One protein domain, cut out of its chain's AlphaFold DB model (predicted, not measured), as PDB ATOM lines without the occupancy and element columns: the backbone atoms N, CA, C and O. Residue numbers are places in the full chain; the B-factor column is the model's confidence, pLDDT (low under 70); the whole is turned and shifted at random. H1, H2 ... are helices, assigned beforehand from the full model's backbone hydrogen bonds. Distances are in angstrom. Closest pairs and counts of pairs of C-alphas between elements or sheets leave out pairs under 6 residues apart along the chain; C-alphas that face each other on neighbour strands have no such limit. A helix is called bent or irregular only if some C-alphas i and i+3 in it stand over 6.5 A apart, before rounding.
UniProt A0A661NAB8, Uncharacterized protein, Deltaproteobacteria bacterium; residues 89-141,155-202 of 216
ATOM      1  N   THR A  89       4.756  19.926 -50.194       62.62
ATOM      2  CA  THR A  89       3.646  20.892 -50.205       62.62
ATOM      3  C   THR A  89       2.295  20.203 -50.414       62.62
ATOM      4  O   THR A  89       1.297  20.649 -49.863       62.62
ATOM      5  N   GLN A  90       2.248  19.095 -51.161       63.19
ATOM      6  CA  GLN A  90       1.009  18.345 -51.399       63.19
ATOM      7  C   GLN A  90       0.611  17.494 -50.194       63.19
ATOM      8  O   GLN A  90      -0.564  17.480 -49.838       63.19
ATOM      9  N   MET A  91       1.566  16.851 -49.511       64.50
ATOM     10  CA  MET A  91       1.262  16.123 -48.270       64.50
ATOM     11  C   MET A  91       0.861  17.064 -47.125       64.50
ATOM     12  O   MET A  91      -0.074  16.760 -46.385       64.50
ATOM     13  N   ALA A  92       1.504  18.231 -47.011       66.12
ATOM     14  CA  ALA A  92       1.120  19.251 -46.037       66.12
ATOM     15  C   ALA A  92      -0.256  19.863 -46.358       66.12
ATOM     16  O   ALA A  92      -1.088  20.004 -45.463       66.12
ATOM     17  N   ALA A  93      -0.536  20.161 -47.634       65.12
ATOM     18  CA  ALA A  93      -1.837  20.676 -48.063       65.12
ATOM     19  C   ALA A  93      -2.978  19.689 -47.776       65.12
ATOM     20  O   ALA A  93      -4.042  20.109 -47.323       65.12
ATOM     21  N   ALA A  94      -2.753  18.386 -47.974       71.44
ATOM     22  CA  ALA A  94      -3.748  17.356 -47.683       71.44
ATOM     23  C   ALA A  94      -4.127  17.302 -46.191       71.44
ATOM     24  O   ALA A  94      -5.303  17.135 -45.869       71.44
ATOM     25  N   LEU A  95      -3.169  17.491 -45.274       73.19
ATOM     26  CA  LEU A  95      -3.441  17.496 -43.833       73.19
ATOM     27  C   LEU A  95      -4.157  18.779 -43.394       73.19
ATOM     28  O   LEU A  95      -5.179  18.688 -42.721       73.19
ATOM     29  N   SER A  96      -3.686  19.955 -43.826       78.75
ATOM     30  CA  SER A  96      -4.313  21.244 -43.493       78.75
ATOM     31  C   SER A  96      -5.740  21.346 -44.034       78.75
ATOM     32  O   SER A  96      -6.633  21.842 -43.349       78.75
ATOM     33  N   TYR A  97      -5.983  20.832 -45.244       72.50
ATOM     34  CA  TYR A  97      -7.331  20.776 -45.795       72.50
ATOM     35  C   TYR A  97      -8.207  19.777 -45.052       72.50
ATOM     36  O   TYR A  97      -9.348  20.097 -44.738       72.50
ATOM     37  N   ARG A  98      -7.676  18.593 -44.713       69.56
ATOM     38  CA  ARG A  98      -8.386  17.632 -43.865       69.56
ATOM     39  C   ARG A  98      -8.771  18.267 -42.528       69.56
ATOM     40  O   ARG A  98      -9.895  18.057 -42.092       69.56
ATOM     41  N   THR A  99      -7.905  19.085 -41.921       83.81
ATOM     42  CA  THR A  99      -8.229  19.849 -40.708       83.81
ATOM     43  C   THR A  99      -9.364  20.836 -40.967       83.81
ATOM     44  O   THR A  99     -10.384  20.737 -40.294       83.81
ATOM     45  N   LEU A 100      -9.251  21.713 -41.972       82.25
ATOM     46  CA  LEU A 100     -10.288  22.704 -42.300       82.25
ATOM     47  C   LEU A 100     -11.647  22.059 -42.609       82.25
ATOM     48  O   LEU A 100     -12.665  22.467 -42.054       82.25
ATOM     49  N   PHE A 101     -11.664  21.014 -43.440       73.38
ATOM     50  CA  PHE A 101     -12.892  20.311 -43.815       73.38
ATOM     51  C   PHE A 101     -13.472  19.485 -42.675       73.38
ATOM     52  O   PHE A 101     -14.689  19.384 -42.580       73.38
ATOM     53  N   SER A 102     -12.643  18.939 -41.783       80.44
ATOM     54  CA  SER A 102     -13.139  18.271 -40.572       80.44
ATOM     55  C   SER A 102     -13.697  19.253 -39.541       80.44
ATOM     56  O   SER A 102     -14.603  18.902 -38.790       80.44
ATOM     57  N   PHE A 103     -13.199  20.492 -39.519       86.94
ATOM     58  CA  PHE A 103     -13.633  21.506 -38.561       86.94
ATOM     59  C   PHE A 103     -15.018  22.068 -38.899       86.94
ATOM     60  O   PHE A 103     -15.749  22.488 -38.009       86.94
ATOM     61  N   LEU A 104     -15.407  22.036 -40.176       83.00
ATOM     62  CA  LEU A 104     -16.674  22.586 -40.652       83.00
ATOM     63  C   LEU A 104     -17.901  21.828 -40.097       83.00
ATOM     64  O   LEU A 104     -18.741  22.475 -39.472       83.00
ATOM     65  N   PRO A 105     -18.001  20.486 -40.198       76.44
ATOM     66  CA  PRO A 105     -19.059  19.730 -39.527       76.44
ATOM     67  C   PRO A 105     -19.035  19.896 -38.006       76.44
ATOM     68  O   PRO A 105     -20.090  20.014 -37.391       76.44
ATOM     69  N   VAL A 106     -17.846  19.945 -37.393       91.50
ATOM     70  CA  VAL A 106     -17.701  20.122 -35.938       91.50
ATOM     71  C   VAL A 106     -18.248  21.478 -35.491       91.50
ATOM     72  O   VAL A 106     -18.966  21.539 -34.498       91.50
ATOM     73  N   LEU A 107     -17.979  22.553 -36.237       88.31
ATOM     74  CA  LEU A 107     -18.533  23.882 -35.974       88.31
ATOM     75  C   LEU A 107     -20.058  23.898 -36.087       88.31
ATOM     76  O   LEU A 107     -20.719  24.467 -35.219       88.31
ATOM     77  N   VAL A 108     -20.618  23.257 -37.119       87.50
ATOM     78  CA  VAL A 108     -22.074  23.167 -37.326       87.50
ATOM     79  C   VAL A 108     -22.736  22.394 -36.188       87.50
ATOM     80  O   VAL A 108     -23.680  22.883 -35.573       87.50
ATOM     81  N   VAL A 109     -22.216  21.212 -35.850       86.75
ATOM     82  CA  VAL A 109     -22.743  20.397 -34.748       86.75
ATOM     83  C   VAL A 109     -22.566  21.115 -33.410       86.75
ATOM     84  O   VAL A 109     -23.486  21.120 -32.598       86.75
ATOM     85  N   GLY A 110     -21.426  21.774 -33.186       90.25
ATOM     86  CA  GLY A 110     -21.145  22.533 -31.969       90.25
ATOM     87  C   GLY A 110     -22.099  23.710 -31.774       90.25
ATOM     88  O   GLY A 110     -22.680  23.866 -30.702       90.25
ATOM     89  N   THR A 111     -22.335  24.504 -32.822       85.19
ATOM     90  CA  THR A 111     -23.319  25.601 -32.770       85.19
ATOM     91  C   THR A 111     -24.749  25.087 -32.614       85.19
ATOM     92  O   THR A 111     -25.517  25.655 -31.836       85.19
ATOM     93  N   MET A 112     -25.106  23.985 -33.280       84.81
ATOM     94  CA  MET A 112     -26.415  23.352 -33.117       84.81
ATOM     95  C   MET A 112     -26.615  22.806 -31.699       84.81
ATOM     96  O   MET A 112     -27.687  22.993 -31.134       84.81
ATOM     97  N   ALA A 113     -25.588  22.212 -31.086       89.00
ATOM     98  CA  ALA A 113     -25.631  21.741 -29.704       89.00
ATOM     99  C   ALA A 113     -25.831  22.898 -28.711       89.00
ATOM    100  O   ALA A 113     -26.678  22.807 -27.823       89.00
ATOM    101  N   VAL A 114     -25.123  24.020 -28.894       87.69
ATOM    102  CA  VAL A 114     -25.313  25.233 -28.074       87.69
ATOM    103  C   VAL A 114     -26.743  25.769 -28.201       87.69
ATOM    104  O   VAL A 114     -27.369  26.108 -27.192       87.69
ATOM    105  N   ARG A 115     -27.297  25.810 -29.421       82.12
ATOM    106  CA  ARG A 115     -28.692  26.221 -29.644       82.12
ATOM    107  C   ARG A 115     -29.704  25.232 -29.064       82.12
ATOM    108  O   ARG A 115     -30.674  25.672 -28.458       82.12
ATOM    109  N   ALA A 116     -29.462  23.927 -29.178       84.50
ATOM    110  CA  ALA A 116     -30.365  22.881 -28.696       84.50
ATOM    111  C   ALA A 116     -30.558  22.906 -27.171       84.50
ATOM    112  O   ALA A 116     -31.640  22.603 -26.680       84.50
ATOM    113  N   VAL A 117     -29.537  23.317 -26.415       85.69
ATOM    114  CA  VAL A 117     -29.615  23.454 -24.947       85.69
ATOM    115  C   VAL A 117     -30.218  24.812 -24.526       85.69
ATOM    116  O   VAL A 117     -30.307  25.123 -23.338       85.69
ATOM    117  N   GLY A 118     -30.660  25.636 -25.485       80.56
ATOM    118  CA  GLY A 118     -31.221  26.963 -25.228       80.56
ATOM    119  C   GLY A 118     -30.163  27.995 -24.839       80.56
ATOM    120  O   GLY A 118     -30.462  28.921 -24.093       80.56
ATOM    121  N   GLY A 119     -28.911  27.830 -25.286       79.88
ATOM    122  CA  GLY A 119     -27.783  28.656 -24.845       79.88
ATOM    123  C   GLY A 119     -27.968  30.154 -25.102       79.88
ATOM    124  O   GLY A 119     -27.554  30.953 -24.277       79.88
ATOM    125  N   VAL A 120     -28.629  30.529 -26.200       77.12
ATOM    126  CA  VAL A 120     -28.852  31.926 -26.615       77.12
ATOM    127  C   VAL A 120     -29.862  32.620 -25.685       77.12
ATOM    128  O   VAL A 120     -29.519  33.609 -25.041       77.12
ATOM    129  N   SER A 121     -31.055  32.046 -25.498       79.81
ATOM    130  CA  SER A 121     -32.076  32.590 -24.589       79.81
ATOM    131  C   SER A 121     -31.646  32.537 -23.122       79.81
ATOM    132  O   SER A 121     -31.734  33.539 -22.419       79.81
ATOM    133  N   ARG A 122     -31.061  31.418 -22.671       84.44
ATOM    134  CA  ARG A 122     -30.528  31.303 -21.302       84.44
ATOM    135  C   ARG A 122     -29.404  32.293 -21.034       84.44
ATOM    136  O   ARG A 122     -29.279  32.766 -19.912       84.44
ATOM    137  N   PHE A 123     -28.564  32.585 -22.025       84.69
ATOM    138  CA  PHE A 123     -27.518  33.591 -21.879       84.69
ATOM    139  C   PHE A 123     -28.114  34.985 -21.684       84.69
ATOM    140  O   PHE A 123     -27.655  35.702 -20.801       84.69
ATOM    141  N   ARG A 124     -29.163  35.338 -22.441       84.50
ATOM    142  CA  ARG A 124     -29.894  36.604 -22.279       84.50
ATOM    143  C   ARG A 124     -30.496  36.735 -20.880       84.50
ATOM    144  O   ARG A 124     -30.291  37.761 -20.239       84.50
ATOM    145  N   ASP A 125     -31.159  35.690 -20.390       87.19
ATOM    146  CA  ASP A 125     -31.773  35.691 -19.055       87.19
ATOM    147  C   ASP A 125     -30.711  35.806 -17.952       87.19
ATOM    148  O   ASP A 125     -30.811  36.645 -17.062       87.19
ATOM    149  N   ARG A 126     -29.614  35.043 -18.062       87.69
ATOM    150  CA  ARG A 126     -28.484  35.134 -17.125       87.69
ATOM    151  C   ARG A 126     -27.834  36.509 -17.138       87.69
ATOM    152  O   ARG A 126     -27.455  37.011 -16.086       87.69
ATOM    153  N   LEU A 127     -27.672  37.103 -18.315       87.44
ATOM    154  CA  LEU A 127     -27.121  38.442 -18.456       87.44
ATOM    155  C   LEU A 127     -28.045  39.469 -17.788       87.44
ATOM    156  O   LEU A 127     -27.554  40.311 -17.044       87.44
ATOM    157  N   ALA A 128     -29.363  39.356 -17.977       86.06
ATOM    158  CA  ALA A 128     -30.343  40.202 -17.301       86.06
ATOM    159  C   ALA A 128     -30.250  40.078 -15.769       86.06
ATOM    160  O   ALA A 128     -30.164  41.101 -15.092       86.06
ATOM    161  N   ASP A 129     -30.160  38.855 -15.239       88.56
ATOM    162  CA  ASP A 129     -29.989  38.602 -13.802       88.56
ATOM    163  C   ASP A 129     -28.686  39.211 -13.259       88.56
ATOM    164  O   ASP A 129     -28.675  39.820 -12.187       88.56
ATOM    165  N   TYR A 130     -27.575  39.088 -13.997       89.00
ATOM    166  CA  TYR A 130     -26.297  39.686 -13.603       89.00
ATOM    167  C   TYR A 130     -26.337  41.215 -13.636       89.00
ATOM    168  O   TYR A 130     -25.821  41.853 -12.721       89.00
ATOM    169  N   LEU A 131     -26.952  41.818 -14.657       85.44
ATOM    170  CA  LEU A 131     -27.088  43.275 -14.734       85.44
ATOM    171  C   LEU A 131     -28.003  43.814 -13.627       85.44
ATOM    172  O   LEU A 131     -27.693  44.855 -13.046       85.44
ATOM    173  N   ALA A 132     -29.075  43.091 -13.296       85.12
ATOM    174  CA  ALA A 132     -29.943  43.413 -12.169       85.12
ATOM    175  C   ALA A 132     -29.188  43.310 -10.834       85.12
ATOM    176  O   ALA A 132     -29.260  44.222 -10.013       85.12
ATOM    177  N   GLY A 133     -28.387  42.255 -10.646       84.75
ATOM    178  CA  GLY A 133     -27.548  42.074  -9.456       84.75
ATOM    179  C   GLY A 133     -26.457  43.138  -9.291       84.75
ATOM    180  O   GLY A 133     -26.037  43.417  -8.171       84.75
ATOM    181  N   LEU A 134     -26.025  43.766 -10.387       84.69
ATOM    182  CA  LEU A 134     -25.090  44.894 -10.381       84.69
ATOM    183  C   LEU A 134     -25.784  46.258 -10.198       84.69
ATOM    184  O   LEU A 134     -25.103  47.281 -10.160       84.69
ATOM    185  N   GLY A 135     -27.118  46.299 -10.104       80.94
ATOM    186  CA  GLY A 135     -27.889  47.538  -9.973       80.94
ATOM    187  C   GLY A 135     -27.924  48.396 -11.245       80.94
ATOM    188  O   GLY A 135     -28.359  49.543 -11.199       80.94
ATOM    189  N   LEU A 136     -27.502  47.860 -12.400       77.62
ATOM    190  CA  LEU A 136     -27.512  48.587 -13.681       77.62
ATOM    191  C   LEU A 136     -28.932  48.857 -14.203       77.62
ATOM    192  O   LEU A 136     -29.107  49.654 -15.123       77.62
ATOM    193  N   SER A 137     -29.937  48.198 -13.627       72.94
ATOM    194  CA  SER A 137     -31.352  48.447 -13.910       72.94
ATOM    195  C   SER A 137     -31.846  49.791 -13.373       72.94
ATOM    196  O   SER A 137     -32.774  50.345 -13.947       72.94
ATOM    197  N   ASP A 138     -31.200  50.327 -12.334       73.69
ATOM    198  CA  ASP A 138     -31.535  51.623 -11.719       73.69
ATOM    199  C   ASP A 138     -30.709  52.781 -12.318       73.69
ATOM    200  O   ASP A 138     -30.946  53.959 -12.050       73.69
ATOM    201  N   MET A 139     -29.713  52.460 -13.154       67.69
ATOM    202  CA  MET A 139     -28.910  53.458 -13.859       67.69
ATOM    203  C   MET A 139     -29.591  53.853 -15.168       67.69
ATOM    204  O   MET A 139     -29.490  53.164 -16.188       67.69
ATOM    205  N   HIS A 140     -30.273  54.994 -15.132       68.56
ATOM    206  CA  HIS A 140     -30.883  55.615 -16.301       68.56
ATOM    207  C   HIS A 140     -29.818  56.312 -17.152       68.56
ATOM    208  O   HIS A 140     -29.107  57.200 -16.677       68.56
ATOM    209  N   VAL A 141     -29.708  55.925 -18.423       65.44
ATOM    210  CA  VAL A 141     -28.784  56.557 -19.371       65.44
ATOM    211  C   VAL A 141     -29.573  57.493 -20.269       65.44
ATOM    212  O   VAL A 141     -30.418  57.066 -21.048       65.44
ATOM    213  N   ALA A 155     -33.339  52.456 -18.729       78.00
ATOM    214  CA  ALA A 155     -32.377  51.721 -17.911       78.00
ATOM    215  C   ALA A 155     -31.253  51.140 -18.786       78.00
ATOM    216  O   ALA A 155     -31.525  50.561 -19.846       78.00
ATOM    217  N   LEU A 156     -29.998  51.223 -18.330       78.06
ATOM    218  CA  LEU A 156     -28.840  50.691 -19.059       78.06
ATOM    219  C   LEU A 156     -29.006  49.199 -19.386       78.06
ATOM    220  O   LEU A 156     -28.633  48.753 -20.469       78.06
ATOM    221  N   SER A 157     -29.630  48.429 -18.490       78.69
ATOM    222  CA  SER A 157     -29.943  47.020 -18.743       78.69
ATOM    223  C   SER A 157     -30.902  46.819 -19.918       78.69
ATOM    224  O   SER A 157     -30.709  45.897 -20.707       78.69
ATOM    225  N   ALA A 158     -31.904  47.686 -20.071       80.88
ATOM    226  CA  ALA A 158     -32.835  47.620 -21.192       80.88
ATOM    227  C   ALA A 158     -32.143  47.986 -22.512       80.88
ATOM    228  O   ALA A 158     -32.378  47.326 -23.519       80.88
ATOM    229  N   TRP A 159     -31.235  48.967 -22.495       85.44
ATOM    230  CA  TRP A 159     -30.430  49.321 -23.667       85.44
ATOM    231  C   TRP A 159     -29.504  48.172 -24.112       85.44
ATOM    232  O   TRP A 159     -29.460  47.839 -25.295       85.44
ATOM    233  N   VAL A 160     -28.819  47.501 -23.176       82.75
ATOM    234  CA  VAL A 160     -27.958  46.341 -23.492       82.75
ATOM    235  C   VAL A 160     -28.774  45.171 -24.057       82.75
ATOM    236  O   VAL A 160     -28.362  44.546 -25.033       82.75
ATOM    237  N   LEU A 161     -29.940  44.878 -23.473       84.00
ATOM    238  CA  LEU A 161     -30.828  43.820 -23.967       84.00
ATOM    239  C   LEU A 161     -31.433  44.162 -25.335       84.00
ATOM    240  O   LEU A 161     -31.628  43.266 -26.151       84.00
ATOM    241  N   GLN A 162     -31.678  45.443 -25.608       84.06
ATOM    242  CA  GLN A 162     -32.120  45.911 -26.920       84.06
ATOM    243  C   GLN A 162     -31.014  45.769 -27.972       84.06
ATOM    244  O   GLN A 162     -31.294  45.355 -29.091       84.06
ATOM    245  N   LEU A 163     -29.754  46.033 -27.615       83.19
ATOM    246  CA  LEU A 163     -28.616  45.808 -28.510       83.19
ATOM    247  C   LEU A 163     -28.459  44.321 -28.876       83.19
ATOM    248  O   LEU A 163     -28.067  43.993 -29.993       83.19
ATOM    249  N   TYR A 164     -28.789  43.424 -27.944       82.00
ATOM    250  CA  TYR A 164     -28.824  41.984 -28.194       82.00
ATOM    251  C   TYR A 164     -29.945  41.584 -29.167       82.00
ATOM    252  O   TYR A 164     -29.692  40.838 -30.110       82.00
ATOM    253  N   ASP A 165     -31.154  42.118 -28.974       82.88
ATOM    254  CA  ASP A 165     -32.298  41.912 -29.878       82.88
ATOM    255  C   ASP A 165     -32.006  42.446 -31.292       82.88
ATOM    256  O   ASP A 165     -32.337  41.815 -32.297       82.88
ATOM    257  N   GLU A 166     -31.330  43.594 -31.384       79.81
ATOM    258  CA  GLU A 166     -30.897  44.187 -32.652       79.81
ATOM    259  C   GLU A 166     -29.846  43.308 -33.350       79.81
ATOM    260  O   GLU A 166     -29.895  43.106 -34.563       79.81
ATOM    261  N   ALA A 167     -28.925  42.714 -32.586       75.50
ATOM    262  CA  ALA A 167     -27.939  41.780 -33.121       75.50
ATOM    263  C   ALA A 167     -28.576  40.478 -33.647       75.50
ATOM    264  O   ALA A 167     -28.061  39.896 -34.602       75.50
ATOM    265  N   GLU A 168     -29.699  40.033 -33.074       75.00
ATOM    266  CA  GLU A 168     -30.464  38.882 -33.572       75.00
ATOM    267  C   GLU A 168     -31.212  39.190 -34.881       75.00
ATOM    268  O   GLU A 168     -31.426  38.292 -35.697       75.00
ATOM    269  N   ARG A 169     -31.544  40.465 -35.127       73.31
ATOM    270  CA  ARG A 169     -32.193  40.930 -36.365       73.31
ATOM    271  C   ARG A 169     -31.252  41.082 -37.553       73.31
ATOM    272  O   ARG A 169     -31.737  41.238 -38.675       73.31
ATOM    273  N   ILE A 170     -29.934  41.044 -37.343       74.62
ATOM    274  CA  ILE A 170     -28.972  41.059 -38.448       74.62
ATOM    275  C   ILE A 170     -29.276  39.873 -39.359       74.62
ATOM    276  O   ILE A 170     -29.436  38.745 -38.898       74.62
ATOM    277  N   ASP A 171     -29.345  40.139 -40.661       72.31
ATOM    278  CA  ASP A 171     -29.713  39.149 -41.664       72.31
ATOM    279  C   ASP A 171     -28.630  38.060 -41.766       72.31
ATOM    280  O   ASP A 171     -27.681  38.121 -42.556       72.31
ATOM    281  N   LEU A 172     -28.767  37.043 -40.912       77.88
ATOM    282  CA  LEU A 172     -27.913  35.859 -40.850       77.88
ATOM    283  C   LEU A 172     -27.830  35.176 -42.222       77.88
ATOM    284  O   LEU A 172     -26.831  34.522 -42.526       77.88
ATOM    285  N   THR A 173     -28.839  35.369 -43.074       84.69
ATOM    286  CA  THR A 173     -28.898  34.879 -44.453       84.69
ATOM    287  C   THR A 173     -27.770  35.451 -45.306       84.69
ATOM    288  O   THR A 173     -27.099  34.700 -46.013       84.69
ATOM    289  N   ALA A 174     -27.503  36.758 -45.217       80.62
ATOM    290  CA  ALA A 174     -26.458  37.413 -46.002       80.62
ATOM    291  C   ALA A 174     -25.062  36.910 -45.603       80.62
ATOM    292  O   ALA A 174     -24.255  36.539 -46.457       80.62
ATOM    293  N   ILE A 175     -24.805  36.810 -44.295       79.62
ATOM    294  CA  ILE A 175     -23.555  36.257 -43.750       79.62
ATOM    295  C   ILE A 175     -23.391  34.790 -44.168       79.62
ATOM    296  O   ILE A 175     -22.301  34.369 -44.556       79.62
ATOM    297  N   THR A 176     -24.485  34.024 -44.155       84.81
ATOM    298  CA  THR A 176     -24.494  32.626 -44.603       84.81
ATOM    299  C   THR A 176     -24.125  32.522 -46.079       84.81
ATOM    300  O   THR A 176     -23.262  31.720 -46.426       84.81
ATOM    301  N   TRP A 177     -24.698  33.359 -46.949       86.94
ATOM    302  CA  TRP A 177     -24.368  33.361 -48.376       86.94
ATOM    303  C   TRP A 177     -22.914  33.739 -48.656       86.94
ATOM    304  O   TRP A 177     -22.268  33.094 -49.483       86.94
ATOM    305  N   VAL A 178     -22.364  34.721 -47.936       85.31
ATOM    306  CA  VAL A 178     -20.933  35.058 -48.026       85.31
ATOM    307  C   VAL A 178     -20.074  33.871 -47.585       85.31
ATOM    308  O   VAL A 178     -19.126  33.503 -48.278       85.31
ATOM    309  N   GLY A 179     -20.434  33.217 -46.477       79.62
ATOM    310  CA  GLY A 179     -19.762  32.006 -46.008       79.62
ATOM    311  C   GLY A 179     -19.794  30.879 -47.044       79.62
ATOM    312  O   GLY A 179     -18.756  30.295 -47.352       79.62
ATOM    313  N   VAL A 180     -20.957  30.616 -47.647       86.94
ATOM    314  CA  VAL A 180     -21.129  29.622 -48.720       86.94
ATOM    315  C   VAL A 180     -20.264  29.961 -49.934       86.94
ATOM    316  O   VAL A 180     -19.603  29.074 -50.474       86.94
ATOM    317  N   ALA A 181     -20.200  31.231 -50.341       84.31
ATOM    318  CA  ALA A 181     -19.353  31.665 -51.449       84.31
ATOM    319  C   ALA A 181     -17.857  31.433 -51.161       84.31
ATOM    320  O   ALA A 181     -17.138  30.888 -52.001       84.31
ATOM    321  N   VAL A 182     -17.391  31.777 -49.954       82.25
ATOM    322  CA  VAL A 182     -16.005  31.538 -49.513       82.25
ATOM    323  C   VAL A 182     -15.685  30.039 -49.448       82.25
ATOM    324  O   VAL A 182     -14.589  29.615 -49.832       82.25
ATOM    325  N   LEU A 183     -16.640  29.214 -49.012       82.06
ATOM    326  CA  LEU A 183     -16.499  27.757 -48.983       82.06
ATOM    327  C   LEU A 183     -16.413  27.156 -50.385       82.06
ATOM    328  O   LEU A 183     -15.518  26.350 -50.641       82.06
ATOM    329  N   LEU A 184     -17.285  27.578 -51.303       83.31
ATOM    330  CA  LEU A 184     -17.240  27.168 -52.708       83.31
ATOM    331  C   LEU A 184     -15.903  27.538 -53.348       83.31
ATOM    332  O   LEU A 184     -15.262  26.690 -53.968       83.31
ATOM    333  N   TYR A 185     -15.438  28.769 -53.132       78.38
ATOM    334  CA  TYR A 185     -14.125  29.210 -53.598       78.38
ATOM    335  C   TYR A 185     -12.999  28.315 -53.059       78.38
ATOM    336  O   TYR A 185     -12.131  27.874 -53.815       78.38
ATOM    337  N   SER A 186     -13.038  27.990 -51.766       80.62
ATOM    338  CA  SER A 186     -12.039  27.134 -51.118       80.62
ATOM    339  C   SER A 186     -12.063  25.700 -51.656       80.62
ATOM    340  O   SER A 186     -11.008  25.114 -51.901       80.62
ATOM    341  N   ALA A 187     -13.252  25.138 -51.887       81.75
ATOM    342  CA  ALA A 187     -13.418  23.808 -52.466       81.75
ATOM    343  C   ALA A 187     -12.858  23.742 -53.895       81.75
ATOM    344  O   ALA A 187     -12.094  22.832 -54.215       81.75
ATOM    345  N   ILE A 188     -13.166  24.743 -54.724       79.12
ATOM    346  CA  ILE A 188     -12.638  24.867 -56.087       79.12
ATOM    347  C   ILE A 188     -11.110  25.007 -56.062       79.12
ATOM    348  O   ILE A 188     -10.408  24.286 -56.770       79.12
ATOM    349  N   SER A 189     -10.584  25.897 -55.216       66.88
ATOM    350  CA  SER A 189      -9.142  26.104 -55.044       66.88
ATOM    351  C   SER A 189      -8.423  24.807 -54.654       66.88
ATOM    352  O   SER A 189      -7.341  24.495 -55.172       66.88
ATOM    353  N   LEU A 190      -9.046  23.982 -53.808       73.88
ATOM    354  CA  LEU A 190      -8.476  22.682 -53.499       73.88
ATOM    355  C   LEU A 190      -8.607  21.682 -54.651       73.88
ATOM    356  O   LEU A 190      -7.637  20.985 -54.917       73.88
ATOM    357  N   MET A 191      -9.722  21.617 -55.374       81.06
ATOM    358  CA  MET A 191      -9.830  20.731 -56.542       81.06
ATOM    359  C   MET A 191      -8.677  20.973 -57.534       81.06
ATOM    360  O   MET A 191      -8.028  20.027 -57.981       81.06
ATOM    361  N   VAL A 192      -8.332  22.242 -57.781       68.44
ATOM    362  CA  VAL A 192      -7.161  22.637 -58.590       68.44
ATOM    363  C   VAL A 192      -5.846  22.183 -57.942       68.44
ATOM    364  O   VAL A 192      -4.921  21.731 -58.619       68.44
ATOM    365  N   THR A 193      -5.739  22.285 -56.618       69.88
ATOM    366  CA  THR A 193      -4.577  21.789 -55.867       69.88
ATOM    367  C   THR A 193      -4.431  20.266 -55.986       69.88
ATOM    368  O   THR A 193      -3.313  19.780 -56.174       69.88
ATOM    369  N   ILE A 194      -5.541  19.517 -55.955       71.56
ATOM    370  CA  ILE A 194      -5.577  18.067 -56.171       71.56
ATOM    371  C   ILE A 194      -5.138  17.739 -57.599       71.56
ATOM    372  O   ILE A 194      -4.255  16.903 -57.761       71.56
ATOM    373  N   GLU A 195      -5.671  18.413 -58.620       73.69
ATOM    374  CA  GLU A 195      -5.284  18.197 -60.023       73.69
ATOM    375  C   GLU A 195      -3.778  18.408 -60.238       73.69
ATOM    376  O   GLU A 195      -3.098  17.629 -60.907       73.69
ATOM    377  N   ASN A 196      -3.216  19.438 -59.604       63.88
ATOM    378  CA  ASN A 196      -1.776  19.673 -59.632       63.88
ATOM    379  C   ASN A 196      -0.988  18.561 -58.917       63.88
ATOM    380  O   ASN A 196       0.146  18.269 -59.303       63.88
ATOM    381  N   SER A 197      -1.574  17.929 -57.896       61.16
ATOM    382  CA  SER A 197      -0.970  16.795 -57.192       61.16
ATOM    383  C   SER A 197      -0.972  15.503 -57.978       61.16
ATOM    384  O   SER A 197       0.066  14.853 -58.088       61.16
ATOM    385  N   THR A 198      -2.075  15.187 -58.641       67.50
ATOM    386  CA  THR A 198      -2.138  14.044 -59.544       67.50
ATOM    387  C   THR A 198      -1.251  14.259 -60.764       67.50
ATOM    388  O   THR A 198      -0.493  13.356 -61.111       67.50
ATOM    389  N   ASN A 199      -1.217  15.461 -61.348       69.50
ATOM    390  CA  ASN A 199      -0.290  15.771 -62.444       69.50
ATOM    391  C   ASN A 199       1.182  15.587 -62.038       69.50
ATOM    392  O   ASN A 199       1.987  15.110 -62.840       69.50
ATOM    393  N   ALA A 200       1.529  15.912 -60.789       69.38
ATOM    394  CA  ALA A 200       2.866  15.673 -60.254       69.38
ATOM    395  C   ALA A 200       3.169  14.171 -60.077       69.38
ATOM    396  O   ALA A 200       4.240  13.723 -60.485       69.38
ATOM    397  N   ILE A 201       2.233  13.389 -59.522       70.81
ATOM    398  CA  ILE A 201       2.390  11.938 -59.297       70.81
ATOM    399  C   ILE A 201       2.513  11.182 -60.627       70.81
ATOM    400  O   ILE A 201       3.427  10.378 -60.800       70.81
ATOM    401  N   PHE A 202       1.633  11.470 -61.588       75.00
ATOM    402  CA  PHE A 202       1.589  10.778 -62.880       75.00
ATOM    403  C   PHE A 202       2.625  11.284 -63.894       75.00
ATOM    404  O   PHE A 202       2.657  10.796 -65.021       75.00
TER     405      PHE A 202
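What this domain is: This is residues 89 to 141 and 155 to 202 of the 216 residues of an uncharacterized protein of Deltaproteobacteria bacterium (UniProt A0A661NAB8). This is a long, slender loop of helices that goes out and comes back: H1 and then H2 lead outward to the far end, where the link from H2 to H3 is cut and residues 142 to 154 are not printed, and H3 and then H4 return beside them. H2 and H3 lie side by side at one end, the first turns of H1 come near the last turns of H4 at the other, and between these two places the loop is open, with both rows changing direction where one helix gives way to the next. The printed part has 101 residues with four named helices, in the order H1, H2, H3, H4, and no named strand; the class is all helix. The whole is extended, with a radius of gyration of the C-alphas of 22.0 A, and its outline is a rod spanning 73 by 23 by 22 A.

How they stand to each other: Begin with H1, residues 89 to 116, and go on to H2, residues 119 to 133: the two are close but not clearly touching, the closest C-alphas being those of Val 114 and Val 120, 7.7 A apart. They run the same way at a steep tilt of 64 degrees. Beyond the cut, H3, residues 156 to 169, touches H2 with residues 157 to 161 alone; the closest C-alphas, those of Leu 131 and Ser 157, are 6.2 A apart. H2 and H3 run opposite ways at a shallow tilt of 13 degrees. H4, residues 172 to 201, is close to H1 but not clearly touching it, and here the closest C-alphas are those of Gln 90 and Ser 197, 6.3 A apart. H1 and H4 run opposite ways at a shallow tilt of 25 degrees. H1 and H3 are apart, as are H2 and H4, and H3 and H4. In the backbone of H2, H3 and H4 every O i to N i+4 pair is within hydrogen-bond range; in H1 22 of 24 are.

Where its parts are: Find C-alpha 89 at (3.646, 20.892, -50.205); from there H1 runs 40.3 A to C-alpha 116. H1 is neither bent nor irregular, but only just: C-alphas 102 and 105 are 6.2 A apart. H2 runs 20.4 A to C-alpha 133 at (-27.548, 42.074, -9.456), and H3 runs 20.1 A. H4, the longest helix with 30 residues, runs 42.8 A to C-alpha 201 at (2.390, 11.938, -59.297).

The domain as a whole: Look for the two farthest C-alphas at Asp 138 and Phe 202, 73.4 A apart; those of Thr 89 and Phe 202 are 16.3 A apart. Residues 142 to 154 are not printed, and C-alphas 141 and 155 are 6.2 A apart across that cut, in the link from H2 to H3. The links H1 to H2 and H3 to H4 are tight. Residues 105 to 110, 112 to 118 and 169 to 182 stand free. The mean pLDDT of the printed part is 78.9, and 17 residues are under 70, among them residues 89 to 93, 139 to 141 and 196 to 200.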